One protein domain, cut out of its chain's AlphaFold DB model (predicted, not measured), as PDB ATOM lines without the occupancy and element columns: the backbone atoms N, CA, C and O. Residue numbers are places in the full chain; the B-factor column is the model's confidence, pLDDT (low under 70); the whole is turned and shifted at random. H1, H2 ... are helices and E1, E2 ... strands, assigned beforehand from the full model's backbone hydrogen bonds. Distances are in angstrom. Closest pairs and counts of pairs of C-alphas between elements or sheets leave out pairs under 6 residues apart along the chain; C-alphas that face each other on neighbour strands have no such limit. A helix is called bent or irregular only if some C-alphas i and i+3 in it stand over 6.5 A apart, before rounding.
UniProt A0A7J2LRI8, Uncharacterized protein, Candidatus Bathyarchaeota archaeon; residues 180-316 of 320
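Overview. This is residues 180 to 316 of the 320 residues of an uncharacterized protein of Candidatus Bathyarchaeota archaeon (UniProt A0A7J2LRI8). Two lobes stand end to end along the longest axis, each a strongly twisted sheet with two helices over one face: the four strands E7, E1, E8 and E9 with H1 and H4, and the five strands E4, E3, E2, E5 and E6 with H2 and H3. The printed part starts in the four-stranded lobe, crosses to the other after E1 and comes back after H3, with E6 and H3 at the place where the lobes meet. It has 137 residues, with four named helices and nine named strands in the order H1 E1 E2 E3 E4 H2 E5 E6 H3 E7 H4 E8 E9; both sheets, E7 E1 E8 E9 and E4 E3 E2 E5 E6, are antiparallel. The class is mixed, helices and strands; the whole is compact, with a radius of gyration of the C-alphas of 15.6 A, and its outline is elongated, spanning 48 by 30 by 25 A.

Arrangement. H1, residues 181 to 188, is on the sheet of E7, residues 283 to 289, E1, residues 192 to 197, E8, residues 302 to 307, and E9, residues 311 to 315. Its height over the sheet is 9.2 A; it lies over E8, only just not over E9 with 2 C-alphas falling there, and runs along the strands, at 18 degrees to E8 on the local plane. E1 is antiparallel to E8, with N 194 and O 305 3.0 A apart, and to E7, with N 195 and O 285 2.8 A apart. E2, residues 201 to 208, E3, residues 211 to 216, and E4, residues 221 to 224, form a meander, each strand the antiparallel neighbour of the one before; N 206 and O 213 are 3.2 A apart, N 214 and O 223 2.8 A. H2, residues 229 to 234, lies over E3, only just not over E2 with 2 C-alphas falling there, at a height over the sheet of 9.6 A. E5, residues 239 to 246, pairs with E2 through N 203 and O 243, 2.8 A, and forms a hairpin with E6, residues 249 to 257, where N 244 and O 251 are 2.8 A apart. E6 bends by 51 degrees at residue 253; the closest C-alphas of E1 and E6 are those of Gln 196 and Ile 253, 7.2 A. H3, residues 266 to 276, is on the same face as H2, over E6 and only just not over E5 with 2 C-alphas falling there; its closest C-alphas to E6 are Glu 269 and Ala 255, 6.2 A. H3 only grazes the four-stranded sheet, with Phe 266. H4, residues 290 to 295, lies only just over E1, with 3 C-alphas falling there, on the same face as H1. H1 and H4 only just touch, with 3 pairs of C-alphas within 8 A, the closest Val 188 and Val 290, 6.5 A. E7, H4 and E8 form a split strand-helix-strand unit, two strands running the same way with E1 between them, and its crossover is right-handed. E8 and E9 form a hairpin, with N 304 and O 314 2.8 A apart. Every O i to N i+4 pair is within hydrogen-bond range in H2 and H3; H1 has 2 of 4, and H4 has 0 of 2, with 2 of 3 O i to N i+3 pairs.

Along the chain. H1 begins at C-alpha 181 (17.544, 16.468, -15.824) and is irregular, C-alphas 183 and 186 being 8.2 A apart. E2 measures 22.3 A, E5 22.4 A, E6 24.0 A and H3 15.3 A; E6 ends at C-alpha 257 (30.620, -2.983, -22.546). E9 ends at C-alpha 315 (17.062, 15.022, -21.305).

Size, cuts and confidence. The C-alphas farthest apart are those of Glu 186 and Gln 228, 48.6 A. The printed part has no cut and no long link. Mean pLDDT of the printed part is 89.1; residues 218 and 227 to 230, of which 229 to 230 belong to H2, are under 70.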
ATOM      1  N   VAL A 180      14.816  12.749 -16.798       93.12
ATOM      2  CA  VAL A 180      14.630  14.204 -16.898       93.12
ATOM      3  C   VAL A 180      15.623  14.913 -15.973       93.12
ATOM      4  O   VAL A 180      15.629  14.681 -14.762       93.12
ATOM      5  N   LEU A 181      16.443  15.809 -16.529       93.75
ATOM      6  CA  LEU A 181      17.544  16.468 -15.824       93.75
ATOM      7  C   LEU A 181      17.079  17.205 -14.565       93.75
ATOM      8  O   LEU A 181      17.761  17.147 -13.543       93.75
ATOM      9  N   SER A 182      15.916  17.860 -14.607       92.44
ATOM     10  CA  SER A 182      15.375  18.607 -13.464       92.44
ATOM     11  C   SER A 182      15.177  17.739 -12.216       92.44
ATOM     12  O   SER A 182      15.371  18.228 -11.106       92.44
ATOM     13  N   LYS A 183      14.889  16.438 -12.374       93.69
ATOM     14  CA  LYS A 183      14.744  15.495 -11.252       93.69
ATOM     15  C   LYS A 183      16.068  15.189 -10.545       93.69
ATOM     16  O   LYS A 183      16.065  14.769  -9.391       93.69
ATOM     17  N   ILE A 184      17.197  15.364 -11.234       94.88
ATOM     18  CA  ILE A 184      18.523  14.946 -10.752       94.88
ATOM     19  C   ILE A 184      19.551  16.071 -10.705       94.88
ATOM     20  O   ILE A 184      20.683  15.834 -10.286       94.88
ATOM     21  N   PHE A 185      19.174  17.291 -11.097       94.31
ATOM     22  CA  PHE A 185      20.086  18.416 -11.286       94.31
ATOM     23  C   PHE A 185      21.006  18.630 -10.079       94.31
ATOM     24  O   PHE A 185      22.225  18.598 -10.222       94.31
ATOM     25  N   GLU A 186      20.453  18.727  -8.867       91.75
ATOM     26  CA  GLU A 186      21.255  18.946  -7.654       91.75
ATOM     27  C   GLU A 186      22.237  17.808  -7.343       91.75
ATOM     28  O   GLU A 186      23.302  18.049  -6.770       91.75
ATOM     29  N   ARG A 187      21.912  16.574  -7.749       92.69
ATOM     30  CA  ARG A 187      22.764  15.392  -7.553       92.69
ATOM     31  C   ARG A 187      23.919  15.350  -8.557       92.69
ATOM     32  O   ARG A 187      24.982  14.830  -8.231       92.69
ATOM     33  N   VAL A 188      23.735  15.928  -9.747       95.00
ATOM     34  CA  VAL A 188      24.695  15.834 -10.861       95.00
ATOM     35  C   VAL A 188      25.316  17.161 -11.297       95.00
ATOM     36  O   VAL A 188      26.152  17.166 -12.195       95.00
ATOM     37  N   LYS A 189      24.987  18.294 -10.665       93.62
ATOM     38  CA  LYS A 189      25.361  19.646 -11.132       93.62
ATOM     39  C   LYS A 189      26.854  19.863 -11.418       93.62
ATOM     40  O   LYS A 189      27.207  20.675 -12.270       93.62
ATOM     41  N   PHE A 190      27.741  19.138 -10.739       94.00
ATOM     42  CA  PHE A 190      29.194  19.231 -10.942       94.00
ATOM     43  C   PHE A 190      29.780  18.145 -11.846       94.00
ATOM     44  O   PHE A 190      30.979  18.159 -12.106       94.00
ATOM     45  N   HIS A 191      28.969  17.210 -12.332       95.62
ATOM     46  CA  HIS A 191      29.428  16.171 -13.245       95.62
ATOM     47  C   HIS A 191      29.727  16.785 -14.610       95.62
ATOM     48  O   HIS A 191      29.111  17.782 -15.009       95.62
ATOM     49  N   ARG A 192      30.682  16.191 -15.330       95.44
ATOM     50  CA  ARG A 192      30.904  16.524 -16.737       95.44
ATOM     51  C   ARG A 192      29.725  16.012 -17.564       95.44
ATOM     52  O   ARG A 192      29.205  14.932 -17.301       95.44
ATOM     53  N   VAL A 193      29.308  16.781 -18.561       95.69
ATOM     54  CA  VAL A 193      28.218  16.411 -19.469       95.69
ATOM     55  C   VAL A 193      28.658  16.579 -20.915       95.69
ATOM     56  O   VAL A 193      29.279  17.577 -21.279       95.69
ATOM     57  N   ILE A 194      28.333  15.578 -21.731       95.25
ATOM     58  CA  ILE A 194      28.476  15.630 -23.185       95.25
ATOM     59  C   ILE A 194      27.087  15.768 -23.786       95.25
ATOM     60  O   ILE A 194      26.172  15.041 -23.401       95.25
ATOM     61  N   ILE A 195      26.940  16.687 -24.729       94.19
ATOM     62  CA  ILE A 195      25.684  16.948 -25.418       94.19
ATOM     63  C   ILE A 195      25.834  16.447 -26.844       94.19
ATOM     64  O   ILE A 195      26.656  16.960 -27.607       94.19
ATOM     65  N   GLN A 196      25.045  15.443 -27.203       93.06
ATOM     66  CA  GLN A 196      24.985  14.925 -28.565       93.06
ATOM     67  C   GLN A 196      23.579  15.094 -29.119       93.06
ATOM     68  O   GLN A 196      22.599  15.118 -28.381       93.06
ATOM     69  N   ARG A 197      23.490  15.213 -30.439       89.38
ATOM     70  CA  ARG A 197      22.212  15.251 -31.138       89.38
ATOM     71  C   ARG A 197      21.706  13.832 -31.407       89.38
ATOM     72  O   ARG A 197      22.456  13.021 -31.946       89.38
ATOM     73  N   LEU A 198      20.453  13.554 -31.068       88.06
ATOM     74  CA  LEU A 198      19.759  12.286 -31.285       88.06
ATOM     75  C   LEU A 198      18.596  12.498 -32.261       88.06
ATOM     76  O   LEU A 198      17.534  12.970 -31.872       88.06
ATOM     77  N   LYS A 199      18.790  12.145 -33.535       85.06
ATOM     78  CA  LYS A 199      17.769  12.270 -34.587       85.06
ATOM     79  C   LYS A 199      17.306  10.915 -35.115       85.06
ATOM     80  O   LYS A 199      18.091   9.974 -35.210       85.06
ATOM     81  N   GLY A 200      16.051  10.854 -35.539       87.19
ATOM     82  CA  GLY A 200      15.491   9.658 -36.161       87.19
ATOM     83  C   GLY A 200      15.401   8.475 -35.197       87.19
ATOM     84  O   GLY A 200      15.160   8.648 -34.004       87.19
ATOM     85  N   SER A 201      15.560   7.272 -35.736       89.00
ATOM     86  CA  SER A 201      15.380   6.024 -35.002       89.00
ATOM     87  C   SER A 201      16.631   5.633 -34.232       89.00
ATOM     88  O   SER A 201      17.760   5.823 -34.687       89.00
ATOM     89  N   LEU A 202      16.430   5.037 -33.062       91.69
ATOM     90  CA  LEU A 202      17.520   4.465 -32.289       91.69
ATOM     91  C   LEU A 202      17.751   3.020 -32.727       91.69
ATOM     92  O   LEU A 202      16.864   2.181 -32.607       91.69
ATOM     93  N   ILE A 203      18.973   2.707 -33.134       94.06
ATOM     94  CA  ILE A 203      19.391   1.358 -33.498       94.06
ATOM     95  C   ILE A 203      20.380   0.824 -32.466       94.06
ATOM     96  O   ILE A 203      21.422   1.425 -32.229       94.06
ATOM     97  N   HIS A 204      20.094  -0.342 -31.901       94.44
ATOM     98  CA  HIS A 204      21.011  -1.107 -31.062       94.44
ATOM     99  C   HIS A 204      21.558  -2.288 -31.866       94.44
ATOM    100  O   HIS A 204      20.801  -3.140 -32.322       94.44
ATOM    101  N   LEU A 205      22.878  -2.322 -32.049       93.38
ATOM    102  CA  LEU A 205      23.604  -3.402 -32.710       93.38
ATOM    103  C   LEU A 205      24.515  -4.127 -31.718       93.38
ATOM    104  O   LEU A 205      25.276  -3.492 -30.981       93.38
ATOM    105  N   PHE A 206      24.497  -5.455 -31.727       91.25
ATOM    106  CA  PHE A 206      25.397  -6.268 -30.908       91.25
ATOM    107  C   PHE A 206      25.656  -7.627 -31.554       91.25
ATOM    108  O   PHE A 206      24.812  -8.164 -32.273       91.25
ATOM    109  N   ARG A 207      26.852  -8.169 -31.313       88.12
ATOM    110  CA  ARG A 207      27.276  -9.456 -31.865       88.12
ATOM    111  C   ARG A 207      27.030 -10.583 -30.868       88.12
ATOM    112  O   ARG A 207      27.428 -10.469 -29.711       88.12
ATOM    113  N   VAL A 208      26.461 -11.676 -31.358       81.06
ATOM    114  CA  VAL A 208      26.323 -12.960 -30.663       81.06
ATOM    115  C   VAL A 208      26.942 -14.011 -31.569       81.06
ATOM    116  O   VAL A 208      26.448 -14.231 -32.670       81.06
ATOM    117  N   ASP A 209      28.049 -14.611 -31.141       78.81
ATOM    118  CA  ASP A 209      28.819 -15.565 -31.946       78.81
ATOM    119  C   ASP A 209      29.103 -15.050 -33.372       78.81
ATOM    120  O   ASP A 209      29.803 -14.045 -33.549       78.81
ATOM    121  N   SER A 210      28.561 -15.726 -34.387       78.50
ATOM    122  CA  SER A 210      28.665 -15.387 -35.811       78.50
ATOM    123  C   SER A 210      27.544 -14.488 -36.331       78.50
ATOM    124  O   SER A 210      27.507 -14.208 -37.527       78.50
ATOM    125  N   HIS A 211      26.645 -14.027 -35.465       83.19
ATOM    126  CA  HIS A 211      25.477 -13.236 -35.831       83.19
ATOM    127  C   HIS A 211      25.588 -11.807 -35.306       83.19
ATOM    128  O   HIS A 211      26.075 -11.550 -34.202       83.19
ATOM    129  N   LEU A 212      25.104 -10.860 -36.103       88.31
ATOM    130  CA  LEU A 212      24.911  -9.479 -35.689       88.31
ATOM    131  C   LEU A 212      23.408  -9.226 -35.594       88.31
ATOM    132  O   LEU A 212      22.692  -9.401 -36.574       88.31
ATOM    133  N   ILE A 213      22.939  -8.832 -34.415       88.50
ATOM    134  CA  ILE A 213      21.519  -8.586 -34.161       88.50
ATOM    135  C   ILE A 213      21.280  -7.077 -34.148       88.50
ATOM    136  O   ILE A 213      22.026  -6.326 -33.510       88.50
ATOM    137  N   LYS A 214      20.234  -6.645 -34.859       90.94
ATOM    138  CA  LYS A 214      19.716  -5.275 -34.889       90.94
ATOM    139  C   LYS A 214      18.413  -5.200 -34.109       90.94
ATOM    140  O   LYS A 214      17.479  -5.941 -34.393       90.94
ATOM    141  N   ILE A 215      18.334  -4.257 -33.178       89.81
ATOM    142  CA  ILE A 215      17.094  -3.875 -32.504       89.81
ATOM    143  C   ILE A 215      16.809  -2.410 -32.825       89.81
ATOM    144  O   ILE A 215      17.632  -1.539 -32.548       89.81
ATOM    145  N   SER A 216      15.644  -2.134 -33.400       87.69
ATOM    146  CA  SER A 216      15.201  -0.777 -33.736       87.69
ATOM    147  C   SER A 216      14.244  -0.238 -32.669       87.69
ATOM    148  O   SER A 216      13.419  -0.985 -32.140       87.69
ATOM    149  N   ASN A 217      14.384   1.050 -32.342       81.88
ATOM    150  CA  ASN A 217      13.555   1.833 -31.419       81.88
ATOM    151  C   ASN A 217      13.268   1.135 -30.084       81.88
ATOM    152  O   ASN A 217      12.130   1.047 -29.638       81.88
ATOM    153  N   VAL A 218      14.324   0.638 -29.430       69.31
ATOM    154  CA  VAL A 218      14.229   0.020 -28.095       69.31
ATOM    155  C   VAL A 218      13.134  -1.058 -28.052       69.31
ATOM    156  O   VAL A 218      12.352  -1.038 -27.111       69.31
ATOM    157  N   ILE A 219      13.100  -1.967 -29.050       72.88
ATOM    158  CA  ILE A 219      12.286  -3.208 -29.184       72.88
ATOM    159  C   ILE A 219      11.135  -3.234 -30.207       72.88
ATOM    160  O   ILE A 219      10.376  -4.204 -30.220       72.88
ATOM    161  N   GLU A 220      10.983  -2.238 -31.077       76.44
ATOM    162  CA  GLU A 220       9.925  -2.282 -32.105       76.44
ATOM    163  C   GLU A 220      10.163  -3.381 -33.143       76.44
ATOM    164  O   GLU A 220       9.227  -4.054 -33.574       76.44
ATOM    165  N   LYS A 221      11.426  -3.583 -33.527       80.94
ATOM    166  CA  LYS A 221      11.818  -4.560 -34.544       80.94
ATOM    167  C   LYS A 221      13.148  -5.203 -34.172       80.94
ATOM    168  O   LYS A 221      14.084  -4.483 -33.821       80.94
ATOM    169  N   VAL A 222      13.224  -6.529 -34.256       83.94
ATOM    170  CA  VAL A 222      14.443  -7.322 -34.026       83.94
ATOM    171  C   VAL A 222      14.754  -8.085 -35.305       83.94
ATOM    172  O   VAL A 222      13.867  -8.735 -35.850       83.94
ATOM    173  N   GLU A 223      15.987  -7.987 -35.792       87.25
ATOM    174  CA  GLU A 223      16.410  -8.588 -37.059       87.25
ATOM    175  C   GLU A 223      17.842  -9.114 -36.957       87.25
ATOM    176  O   GLU A 223      18.694  -8.504 -36.300       87.25
ATOM    177  N   PHE A 224      18.134 -10.204 -37.662       84.19
ATOM    178  CA  PHE A 224      19.511 -10.561 -37.978       84.19
ATOM    179  C   PHE A 224      20.006  -9.681 -39.122       84.19
ATOM    180  O   PHE A 224      19.335  -9.528 -40.139       84.19
ATOM    181  N   ILE A 225      21.191  -9.096 -38.964       82.38
ATOM    182  CA  ILE A 225      21.871  -8.458 -40.086       82.38
ATOM    183  C   ILE A 225      22.540  -9.557 -40.901       82.38
ATOM    184  O   ILE A 225      23.561 -10.118 -40.495       82.38
ATOM    185  N   GLU A 226      21.972  -9.823 -42.070       70.12
ATOM    186  CA  GLU A 226      22.638 -10.572 -43.124       70.12
ATOM    187  C   GLU A 226      23.800  -9.727 -43.660       70.12
ATOM    188  O   GLU A 226      23.631  -8.585 -44.091       70.12
ATOM    189  N   GLY A 227      25.020 -10.249 -43.577       62.50
ATOM    190  CA  GLY A 227      26.208  -9.516 -43.987       62.50
ATOM    191  C   GLY A 227      27.376 -10.439 -44.284       62.50
ATOM    192  O   GLY A 227      27.411 -11.590 -43.847       62.50
ATOM    193  N   GLN A 228      28.364  -9.924 -45.019       62.31
ATOM    194  CA  GLN A 228      29.612 -10.649 -45.244       62.31
ATOM    195  C   GLN A 228      30.254 -10.998 -43.892       62.31
ATOM    196  O   GLN A 228      30.391 -10.141 -43.015       62.31
ATOM    197  N   SER A 229      30.676 -12.254 -43.727       64.69
ATOM    198  CA  SER A 229      31.234 -12.769 -42.466       64.69
ATOM    199  C   SER A 229      32.420 -11.945 -41.940       64.69
ATOM    200  O   SER A 229      32.641 -11.880 -40.731       64.69
ATOM    201  N   SER A 230      33.153 -11.269 -42.827       69.69
ATOM    202  CA  SER A 230      34.235 -10.331 -42.508       69.69
ATOM    203  C   SER A 230      33.758  -9.119 -41.695       69.69
ATOM    204  O   SER A 230      34.392  -8.775 -40.696       69.69
ATOM    205  N   PHE A 231      32.619  -8.514 -42.051       76.12
ATOM    206  CA  PHE A 231      32.042  -7.381 -41.324       76.12
ATOM    207  C   PHE A 231      31.629  -7.790 -39.906       76.12
ATOM    208  O   PHE A 231      32.029  -7.145 -38.936       76.12
ATOM    209  N   ILE A 232      30.923  -8.915 -39.766       76.81
ATOM    210  CA  ILE A 232      30.485  -9.428 -38.458       76.81
ATOM    211  C   ILE A 232      31.694  -9.763 -37.568       76.81
ATOM    212  O   ILE A 232      31.722  -9.417 -36.384       76.81
ATOM    213  N   LYS A 233      32.744 -10.372 -38.139       75.19
ATOM    214  CA  LYS A 233      33.996 -10.656 -37.417       75.19
ATOM    215  C   LYS A 233      34.720  -9.385 -36.963       75.19
ATOM    216  O   LYS A 233      35.289  -9.386 -35.874       75.19
ATOM    217  N   SER A 234      34.668  -8.312 -37.757       80.31
ATOM    218  CA  SER A 234      35.273  -7.012 -37.422       80.31
ATOM    219  C   SER A 234      34.512  -6.232 -36.341       80.31
ATOM    220  O   SER A 234      35.068  -5.316 -35.726       80.31
ATOM    221  N   TYR A 235      33.252  -6.600 -36.086       83.50
ATOM    222  CA  TYR A 235      32.428  -5.960 -35.072       83.50
ATOM    223  C   TYR A 235      32.977  -6.243 -33.662       83.50
ATOM    224  O   TYR A 235      33.301  -7.396 -33.355       83.50
ATOM    225  N   PRO A 236      33.101  -5.226 -32.788       84.88
ATOM    226  CA  PRO A 236      33.730  -5.404 -31.487       84.88
ATOM    227  C   PRO A 236      32.978  -6.414 -30.607       84.88
ATOM    228  O   PRO A 236      31.780  -6.294 -30.353       84.88
ATOM    229  N   ALA A 237      33.711  -7.420 -30.125       84.31
ATOM    230  CA  ALA A 237      33.189  -8.446 -29.230       84.31
ATOM    231  C   ALA A 237      32.756  -7.839 -27.888       84.31
ATOM    232  O   ALA A 237      33.448  -6.971 -27.359       84.31
ATOM    233  N   ASN A 238      31.660  -8.338 -27.308       89.31
ATOM    234  CA  ASN A 238      31.119  -7.885 -26.018       89.31
ATOM    235  C   ASN A 238      30.767  -6.389 -25.957       89.31
ATOM    236  O   ASN A 238      30.574  -5.863 -24.864       89.31
ATOM    237  N   ILE A 239      30.674  -5.698 -27.096       94.94
ATOM    238  CA  ILE A 239      30.234  -4.307 -27.156       94.94
ATOM    239  C   ILE A 239      28.892  -4.235 -27.880       94.94
ATOM    240  O   ILE A 239      28.750  -4.714 -29.005       94.94
ATOM    241  N   SER A 240      27.926  -3.577 -27.248       95.94
ATOM    242  CA  SER A 240      26.734  -3.079 -27.933       95.94
ATOM    243  C   SER A 240      26.985  -1.655 -28.405       95.94
ATOM    244  O   SER A 240      27.494  -0.837 -27.635       95.94
ATOM    245  N   LEU A 241      26.595  -1.344 -29.636       96.31
ATOM    246  CA  LEU A 241      26.640   0.006 -30.187       96.31
ATOM    247  C   LEU A 241      25.225   0.526 -30.390       96.31
ATOM    248  O   LEU A 241      24.336  -0.207 -30.824       96.31
ATOM    249  N   PHE A 242      25.045   1.804 -30.091       95.94
ATOM    250  CA  PHE A 242      23.782   2.510 -30.203       95.94
ATOM    251  C   PHE A 242      23.951   3.634 -31.210       95.94
ATOM    252  O   PHE A 242      24.816   4.499 -31.045       95.94
ATOM    253  N   PHE A 243      23.133   3.619 -32.252       94.81
ATOM    254  CA  PHE A 243      23.175   4.576 -33.341       94.81
ATOM    255  C   PHE A 243      21.868   5.353 -33.444       94.81
ATOM    256  O   PHE A 243      20.790   4.823 -33.209       94.81
ATOM    257  N   SER A 244      21.993   6.608 -33.840       93.38
ATOM    258  CA  SER A 244      20.932   7.463 -34.356       93.38
ATOM    259  C   SER A 244      20.891   7.276 -35.875       93.38
ATOM    260  O   SER A 244      21.917   7.463 -36.532       93.38
ATOM    261  N   GLU A 245      19.754   6.844 -36.417       91.06
ATOM    262  CA  GLU A 245      19.548   6.541 -37.840       91.06
ATOM    263  C   GLU A 245      18.462   7.458 -38.423       91.06
ATOM    264  O   GLU A 245      17.318   7.455 -37.968       91.06
ATOM    265  N   MET A 246      18.820   8.265 -39.425       89.06
ATOM    266  CA  MET A 246      17.903   9.170 -40.125       89.06
ATOM    267  C   MET A 246      18.191   9.125 -41.628       89.06
ATOM    268  O   MET A 246      19.221   9.616 -42.090       89.06
ATOM    269  N   GLY A 247      17.280   8.530 -42.401       86.62
ATOM    270  CA  GLY A 247      17.521   8.261 -43.820       86.62
ATOM    271  C   GLY A 247      18.741   7.352 -44.002       86.62
ATOM    272  O   GLY A 247      18.799   6.276 -43.415       86.62
ATOM    273  N   ASN A 248      19.727   7.810 -44.776       83.38
ATOM    274  CA  ASN A 248      20.973   7.075 -45.024       83.38
ATOM    275  C   ASN A 248      22.094   7.407 -44.022       83.38
ATOM    276  O   ASN A 248      23.191   6.859 -44.125       83.38
ATOM    277  N   GLU A 249      21.854   8.304 -43.063       88.75
ATOM    278  CA  GLU A 249      22.850   8.663 -42.056       88.75
ATOM    279  C   GLU A 249      22.705   7.800 -40.805       88.75
ATOM    280  O   GLU A 249      21.638   7.742 -40.191       88.75
ATOM    281  N   ARG A 250      23.815   7.187 -40.381       91.50
ATOM    282  CA  ARG A 250      23.919   6.450 -39.121       91.50
ATOM    283  C   ARG A 250      25.056   7.014 -38.283       91.50
ATOM    284  O   ARG A 250      26.216   6.948 -38.681       91.50
ATOM    285  N   LYS A 251      24.735   7.536 -37.100       95.06
ATOM    286  CA  LYS A 251      25.707   8.178 -36.208       95.06
ATOM    287  C   LYS A 251      25.718   7.520 -34.832       95.06
ATOM    288  O   LYS A 251      24.671   7.346 -34.218       95.06
ATOM    289  N   LEU A 252      26.893   7.149 -34.332       95.19
ATOM    290  CA  LEU A 252      27.076   6.502 -33.035       95.19
ATOM    291  C   LEU A 252      26.790   7.494 -31.899       95.19
ATOM    292  O   LEU A 252      27.404   8.560 -31.829       95.19
ATOM    293  N   ILE A 253      25.881   7.120 -31.000       94.94
ATOM    294  CA  ILE A 253      25.490   7.904 -29.820       94.94
ATOM    295  C   ILE A 253      25.885   7.238 -28.500       94.94
ATOM    296  O   ILE A 253      25.727   7.845 -27.444       94.94
ATOM    297  N   GLY A 254      26.323   5.980 -28.521       96.06
ATOM    298  CA  GLY A 254      26.558   5.195 -27.314       96.06
ATOM    299  C   GLY A 254      27.283   3.893 -27.615       96.06
ATOM    300  O   GLY A 254      26.999   3.238 -28.615       96.06
ATOM    301  N   ALA A 255      28.166   3.470 -26.717       97.25
ATOM    302  CA  ALA A 255      28.729   2.125 -26.713       97.25
ATOM    303  C   ALA A 255      28.677   1.549 -25.297       97.25
ATOM    304  O   ALA A 255      29.017   2.241 -24.341       97.25
ATOM    305  N   CYS A 256      28.261   0.293 -25.150       97.75
ATOM    306  CA  CYS A 256      28.173  -0.385 -23.859       97.75
ATOM    307  C   CYS A 256      29.019  -1.653 -23.859       97.75
ATOM    308  O   CYS A 256      28.817  -2.531 -24.699       97.75
ATOM    309  N   ASP A 257      29.927  -1.750 -22.889       96.81
ATOM    310  CA  ASP A 257      30.620  -2.983 -22.546       96.81
ATOM    311  C   ASP A 257      29.631  -3.928 -21.863       96.81
ATOM    312  O   ASP A 257      29.189  -3.688 -20.741       96.81
ATOM    313  N   GLN A 258      29.282  -5.012 -22.549       95.81
ATOM    314  CA  GLN A 258      28.321  -6.006 -22.088       95.81
ATOM    315  C   GLN A 258      28.909  -6.975 -21.065       95.81
ATOM    316  O   GLN A 258      28.152  -7.661 -20.393       95.81
ATOM    317  N   LYS A 259      30.228  -7.038 -20.875       94.38
ATOM    318  CA  LYS A 259      30.808  -7.821 -19.777       94.38
ATOM    319  C   LYS A 259      30.641  -7.080 -18.454       94.38
ATOM    320  O   LYS A 259      30.237  -7.668 -17.455       94.38
ATOM    321  N   LEU A 260      30.940  -5.784 -18.452       95.88
ATOM    322  CA  LEU A 260      30.802  -4.930 -17.270       95.88
ATOM    323  C   LEU A 260      29.396  -4.339 -17.127       95.88
ATOM    324  O   LEU A 260      29.064  -3.819 -16.067       95.88
ATOM    325  N   LYS A 261      28.570  -4.423 -18.174       97.56
ATOM    326  CA  LYS A 261      27.283  -3.726 -18.299       97.56
ATOM    327  C   LYS A 261      27.437  -2.215 -18.101       97.56
ATOM    328  O   LYS A 261      26.558  -1.610 -17.506       97.56
ATOM    329  N   ILE A 262      28.544  -1.609 -18.538       97.00
ATOM    330  CA  ILE A 262      28.857  -0.176 -18.355       97.00
ATOM    331  C   ILE A 262      28.889   0.515 -19.715       97.00
ATOM    332  O   ILE A 262      29.424  -0.028 -20.683       97.00
ATOM    333  N   PHE A 263      28.333   1.719 -19.801       97.94
ATOM    334  CA  PHE A 263      28.500   2.570 -20.970       97.94
ATOM    335  C   PHE A 263      29.893   3.192 -20.996       97.94
ATOM    336  O   PHE A 263      30.397   3.726 -20.009       97.94
ATOM    337  N   LEU A 264      30.528   3.135 -22.162       96.12
ATOM    338  CA  LEU A 264      31.825   3.749 -22.368       96.12
ATOM    339  C   LEU A 264      31.695   5.266 -22.254       96.12
ATOM    340  O   LEU A 264      30.844   5.895 -22.883       96.12
ATOM    341  N   ARG A 265      32.607   5.863 -21.491       94.31
ATOM    342  CA  ARG A 265      32.773   7.314 -21.474       94.31
ATOM    343  C   ARG A 265      33.204   7.839 -22.834       94.31
ATOM    344  O   ARG A 265      33.817   7.121 -23.628       94.31
ATOM    345  N   PHE A 266      32.931   9.117 -23.067       93.62
ATOM    346  CA  PHE A 266      33.021   9.719 -24.396       93.62
ATOM    347  C   PHE A 266      34.394   9.560 -25.064       93.62
ATOM    348  O   PHE A 266      34.456   9.172 -26.223       93.62
ATOM    349  N   ASP A 267      35.505   9.721 -24.340       92.62
ATOM    350  CA  ASP A 267      36.846   9.528 -24.923       92.62
ATOM    351  C   ASP A 267      37.083   8.093 -25.427       92.62
ATOM    352  O   ASP A 267      37.759   7.860 -26.437       92.62
ATOM    353  N   LYS A 268      36.521   7.102 -24.722       94.44
ATOM    354  CA  LYS A 268      36.598   5.688 -25.106       94.44
ATOM    355  C   LYS A 268      35.664   5.384 -26.270       94.44
ATOM    356  O   LYS A 268      36.074   4.663 -27.173       94.44
ATOM    357  N   GLU A 269      34.477   5.981 -26.288       94.94
ATOM    358  CA  GLU A 269      33.562   5.931 -27.431       94.94
ATOM    359  C   GLU A 269      34.198   6.530 -28.693       94.94
ATOM    360  O   GLU A 269      34.188   5.891 -29.739       94.94
ATOM    361  N   VAL A 270      34.849   7.695 -28.592       95.12
ATOM    362  CA  VAL A 270      35.576   8.328 -29.706       95.12
ATOM    363  C   VAL A 270      36.694   7.425 -30.222       95.12
ATOM    364  O   VAL A 270      36.861   7.259 -31.430       95.12
ATOM    365  N   SER A 271      37.461   6.825 -29.311       95.50
ATOM    366  CA  SER A 271      38.541   5.900 -29.668       95.50
ATOM    367  C   SER A 271      38.011   4.649 -30.378       95.50
ATOM    368  O   SER A 271      38.617   4.184 -31.342       95.50
ATOM    369  N   LEU A 272      36.875   4.118 -29.917       94.69
ATOM    370  CA  LEU A 272      36.198   2.974 -30.520       94.69
ATOM    371  C   LEU A 272      35.663   3.316 -31.916       94.69
ATOM    372  O   LEU A 272      35.919   2.578 -32.863       94.69
ATOM    373  N   ALA A 273      34.980   4.454 -32.052       93.56
ATOM    374  CA  ALA A 273      34.425   4.924 -33.313       93.56
ATOM    375  C   ALA A 273      35.514   5.071 -34.383       93.56
ATOM    376  O   ALA A 273      35.393   4.502 -35.463       93.56
ATOM    377  N   LYS A 274      36.638   5.718 -34.043       93.88
ATOM    378  CA  LYS A 274      37.800   5.842 -34.938       93.88
ATOM    379  C   LYS A 274      38.372   4.489 -35.355       93.88
ATOM    380  O   LYS A 274      38.672   4.295 -36.525       93.88
ATOM    381  N   ARG A 275      38.523   3.557 -34.408       92.06
ATOM    382  CA  ARG A 275      39.094   2.226 -34.672       92.06
ATOM    383  C   ARG A 275      38.259   1.413 -35.662       92.06
ATOM    384  O   ARG A 275      38.829   0.673 -36.451       92.06
ATOM    385  N   HIS A 276      36.937   1.532 -35.588       89.44
ATOM    386  CA  HIS A 276      36.007   0.728 -36.384       89.44
ATOM    387  C   HIS A 276      35.350   1.510 -37.536       89.44
ATOM    388  O   HIS A 276      34.453   0.985 -38.186       89.44
ATOM    389  N   GLY A 277      35.785   2.748 -37.797       90.06
ATOM    390  CA  GLY A 277      35.268   3.565 -38.899       90.06
ATOM    391  C   GLY A 277      33.820   4.034 -38.720       90.06
ATOM    392  O   GLY A 277      33.131   4.260 -39.708       90.06
ATOM    393  N   PHE A 278      33.336   4.169 -37.482       91.31
ATOM    394  CA  PHE A 278      31.999   4.699 -37.213       91.31
ATOM    395  C   PHE A 278      32.021   6.221 -37.087       91.31
ATOM    396  O   PHE A 278      32.884   6.797 -36.423       91.31
ATOM    397  N   GLU A 279      31.015   6.876 -37.655       93.56
ATOM    398  CA  GLU A 279      30.801   8.305 -37.456       93.56
ATOM    399  C   GLU A 279      30.069   8.554 -36.137       93.56
ATOM    400  O   GLU A 279      29.074   7.899 -35.837       93.56
ATOM    401  N   LEU A 280      30.539   9.513 -35.339       93.88
ATOM    402  CA  LEU A 280      29.877   9.913 -34.097       93.88
ATOM    403  C   LEU A 280      28.729  10.881 -34.374       93.88
ATOM    404  O   LEU A 280      28.802  11.719 -35.273       93.88
ATOM    405  N   ALA A 281      27.698  10.828 -33.534       92.94
ATOM    406  CA  ALA A 281      26.666  11.851 -33.513       92.94
ATOM    407  C   ALA A 281      27.267  13.217 -33.182       92.94
ATOM    408  O   ALA A 281      28.177  13.326 -32.348       92.94
ATOM    409  N   ARG A 282      26.743  14.259 -33.844       90.12
ATOM    410  CA  ARG A 282      27.236  15.634 -33.712       90.12
ATOM    411  C   ARG A 282      27.271  16.023 -32.238       90.12
ATOM    412  O   ARG A 282      26.238  16.063 -31.571       90.12
ATOM    413  N   CYS A 283      28.474  16.325 -31.760       91.44
ATOM    414  CA  CYS A 283      28.697  16.829 -30.419       91.44
ATOM    415  C   CYS A 283      28.422  18.334 -30.417       91.44
ATOM    416  O   CYS A 283      29.092  19.088 -31.122       91.44
ATOM    417  N   LEU A 284      27.403  18.749 -29.669       89.62
ATOM    418  CA  LEU A 284      27.038  20.153 -29.500       89.62
ATOM    419  C   LEU A 284      27.939  20.812 -28.448       89.62
ATOM    420  O   LEU A 284      28.334  21.963 -28.610       89.62
ATOM    421  N   ALA A 285      28.316  20.062 -27.405       88.56
ATOM    422  CA  ALA A 285      29.269  20.484 -26.381       88.56
ATOM    423  C   ALA A 285      29.876  19.276 -25.639       88.56
ATOM    424  O   ALA A 285      29.200  18.267 -25.443       88.56
ATOM    425  N   ARG A 286      31.140  19.382 -25.197       85.56
ATOM    426  CA  ARG A 286      31.884  18.269 -24.555       85.56
ATOM    427  C   ARG A 286      32.625  18.611 -23.255       85.56
ATOM    428  O   ARG A 286      33.013  17.715 -22.516       85.56
ATOM    429  N   ASP A 287      32.838  19.893 -22.974       81.81
ATOM    430  CA  ASP A 287      33.680  20.354 -21.862       81.81
ATOM    431  C   ASP A 287      32.867  21.151 -20.826       81.81
ATOM    432  O   ASP A 287      33.357  22.113 -20.237       81.81
ATOM    433  N   LEU A 288      31.609  20.754 -20.611       90.69
ATOM    434  CA  LEU A 288      30.671  21.445 -19.726       90.69
ATOM    435  C   LEU A 288      30.428  20.680 -18.427       90.69
ATOM    436  O   LEU A 288      30.528  19.449 -18.371       90.69
ATOM    437  N   ARG A 289      30.055  21.420 -17.381       93.25
ATOM    438  CA  ARG A 289      29.368  20.870 -16.212       93.25
ATOM    439  C   ARG A 289      27.864  20.922 -16.420       93.25
ATOM    440  O   ARG A 289      27.355  21.800 -17.108       93.25
ATOM    441  N   VAL A 290      27.137  20.049 -15.730       94.38
ATOM    442  CA  VAL A 290      25.666  20.096 -15.717       94.38
ATOM    443  C   VAL A 290      25.137  21.465 -15.262       94.38
ATOM    444  O   VAL A 290      24.202  21.981 -15.863       94.38
ATOM    445  N   LYS A 291      25.751  22.097 -14.253       92.19
ATOM    446  CA  LYS A 291      25.359  23.444 -13.795       92.19
ATOM    447  C   LYS A 291      25.494  24.521 -14.875       92.19
ATOM    448  O   LYS A 291      24.814  25.537 -14.794       92.19
ATOM    449  N   ASP A 292      26.373  24.312 -15.856       90.75
ATOM    450  CA  ASP A 292      26.607  25.282 -16.922       90.75
ATOM    451  C   ASP A 292      25.462  25.246 -17.947       90.75
ATOM    452  O   ASP A 292      25.266  26.225 -18.655       90.75
ATOM    453  N   LEU A 293      24.656  24.171 -17.979       88.62
ATOM    454  CA  LEU A 293      23.515  24.010 -18.890       88.62
ATOM    455  C   LEU A 293      22.382  25.014 -18.649       88.62
ATOM    456  O   LEU A 293      21.580  25.223 -19.550       88.62
ATOM    457  N   LEU A 294      22.326  25.660 -17.478       79.69
ATOM    458  CA  LEU A 294      21.354  26.727 -17.194       79.69
ATOM    459  C   LEU A 294      21.466  27.911 -18.171       79.69
ATOM    460  O   LEU A 294      20.537  28.703 -18.280       79.69
ATOM    461  N   TRP A 295      22.594  28.018 -18.876       77.88
ATOM    462  CA  TRP A 295      22.901  29.087 -19.823       77.88
ATOM    463  C   TRP A 295      22.842  28.629 -21.289       77.88
ATOM    464  O   TRP A 295      23.293  29.360 -22.167       77.88
ATOM    465  N   PHE A 296      22.340  27.418 -21.558       74.69
ATOM    466  CA  PHE A 296      22.255  26.853 -22.904       74.69
ATOM    467  C   PHE A 296      20.800  26.654 -23.324       74.69
ATOM    468  O   PHE A 296      20.037  25.961 -22.652       74.69
ATOM    469  N   GLU A 297      20.451  27.175 -24.497       74.69
ATOM    470  CA  GLU A 297      19.281  26.703 -25.231       74.69
ATOM    471  C   GLU A 297      19.647  25.377 -25.900       74.69
ATOM    472  O   GLU A 297      20.494  25.326 -26.794       74.69
ATOM    473  N   LEU A 298      19.062  24.280 -25.421       76.62
ATOM    474  CA  LEU A 298      19.278  22.961 -26.004       76.62
ATOM    475  C   LEU A 298      18.111  22.584 -26.906       76.62
ATOM    476  O   LEU A 298      16.946  22.697 -26.520       76.62
ATOM    477  N   ASP A 299      18.449  22.077 -28.090       76.94
ATOM    478  CA  ASP A 299      17.480  21.507 -29.016       76.94
ATOM    479  C   ASP A 299      16.692  20.371 -28.336       76.94
ATOM    480  O   ASP A 299      17.222  19.611 -27.520       76.94
ATOM    481  N   LYS A 300      15.420  20.197 -28.721       78.19
ATOM    482  CA  LYS A 300      14.570  19.094 -28.224       78.19
ATOM    483  C   LYS A 300      15.134  17.704 -28.530       78.19
ATOM    484  O   LYS A 300      14.751  16.738 -27.884       78.19
ATOM    485  N   ASP A 301      16.014  17.610 -29.522       83.94
ATOM    486  CA  ASP A 301      16.679  16.381 -29.939       83.94
ATOM    487  C   ASP A 301      18.069  16.206 -29.297       83.94
ATOM    488  O   ASP A 301      18.850  15.355 -29.720       83.94
ATOM    489  N   ALA A 302      18.406  16.989 -28.269       89.94
ATOM    490  CA  ALA A 302      19.641  16.828 -27.515       89.94
ATOM    491  C   ALA A 302      19.523  15.708 -26.468       89.94
ATOM    492  O   ALA A 302      18.641  15.721 -25.607       89.94
ATOM    493  N   ILE A 303      20.480  14.780 -26.489       93.75
ATOM    494  CA  ILE A 303      20.705  13.809 -25.418       93.75
ATOM    495  C   ILE A 303      21.917  14.235 -24.586       93.75
ATOM    496  O   ILE A 303      22.979  14.584 -25.114       93.75
ATOM    497  N   LEU A 304      21.758  14.204 -23.266       95.81
ATOM    498  CA  LEU A 304      22.808  14.509 -22.302       95.81
ATOM    499  C   LEU A 304      23.442  13.208 -21.819       95.81
ATOM    500  O   LEU A 304      22.752  12.310 -21.345       95.81
ATOM    501  N   LYS A 305      24.768  13.122 -21.896       96.88
ATOM    502  CA  LYS A 305      25.566  12.003 -21.384       96.88
ATOM    503  C   LYS A 305      26.391  12.497 -20.209       96.88
ATOM    504  O   LYS A 305      27.510  12.997 -20.373       96.88
ATOM    505  N   ILE A 306      25.805  12.393 -19.023       97.25
ATOM    506  CA  ILE A 306      26.430  12.799 -17.767       97.25
ATOM    507  C   ILE A 306      27.462  11.734 -17.392       97.25
ATOM    508  O   ILE A 306      27.143  10.550 -17.308       97.25
ATOM    509  N   GLN A 307      28.710  12.160 -17.214       95.56
ATOM    510  CA  GLN A 307      29.820  11.286 -16.853       95.56
ATOM    511  C   GLN A 307      29.781  11.024 -15.340       95.56
ATOM    512  O   GLN A 307      30.043  11.923 -14.538       95.56
ATOM    513  N   ASP A 308      29.437   9.797 -14.968       94.69
ATOM    514  CA  ASP A 308      29.566   9.232 -13.622       94.69
ATOM    515  C   ASP A 308      30.503   7.998 -13.718       94.69
ATOM    516  O   ASP A 308      31.242   7.851 -14.699       94.69
ATOM    517  N   VAL A 309      30.496   7.097 -12.730       90.25
ATOM    518  CA  VAL A 309      31.128   5.760 -12.842       90.25
ATOM    519  C   VAL A 309      30.627   5.017 -14.085       90.25
ATOM    520  O   VAL A 309      31.382   4.305 -14.748       90.25
ATOM    521  N   ASP A 310      29.356   5.235 -14.405       93.94
ATOM    522  CA  ASP A 310      28.678   4.843 -15.629       93.94
ATOM    523  C   ASP A 310      28.101   6.092 -16.322       93.94
ATOM    524  O   ASP A 310      28.039   7.172 -15.734       93.94
ATOM    525  N   VAL A 311      27.682   5.987 -17.583       96.62
ATOM    526  CA  VAL A 311      27.050   7.120 -18.275       96.62
ATOM    527  C   VAL A 311      25.568   7.182 -17.929       96.62
ATOM    528  O   VAL A 311      24.806   6.261 -18.222       96.62
ATOM    529  N   ILE A 312      25.141   8.313 -17.365       97.44
ATOM    530  CA  ILE A 312      23.726   8.603 -17.125       97.44
ATOM    531  C   ILE A 312      23.191   9.391 -18.321       97.44
ATOM    532  O   ILE A 312      23.631  10.512 -18.596       97.44
ATOM    533  N   PHE A 313      22.242   8.790 -19.036       96.62
ATOM    534  CA  PHE A 313      21.530   9.431 -20.139       96.62
ATOM    535  C   PHE A 313      20.395  10.286 -19.592       96.62
ATOM    536  O   PHE A 313      19.561   9.784 -18.839       96.62
ATOM    537  N   ALA A 314      20.358  11.559 -19.972       95.50
ATOM    538  CA  ALA A 314      19.356  12.506 -19.511       95.50
ATOM    539  C   ALA A 314      18.853  13.421 -20.635       95.50
ATOM    540  O   ALA A 314      19.507  13.591 -21.662       95.50
ATOM    541  N   VAL A 315      17.698  14.039 -20.411       93.06
ATOM    542  CA  VAL A 315      17.062  15.022 -21.305       93.06
ATOM    543  C   VAL A 315      16.545  16.210 -20.503       93.06
ATOM    544  O   VAL A 315      16.282  16.085 -19.308       93.06
ATOM    545  N   LEU A 316      16.382  17.375 -21.131       86.06
ATOM    546  CA  LEU A 316      15.819  18.545 -20.441       86.06
ATOM    547  C   LEU A 316      14.326  18.392 -20.129       86.06
ATOM    548  O   LEU A 316      13.864  18.816 -19.073       86.06
TER     549      LEU A 316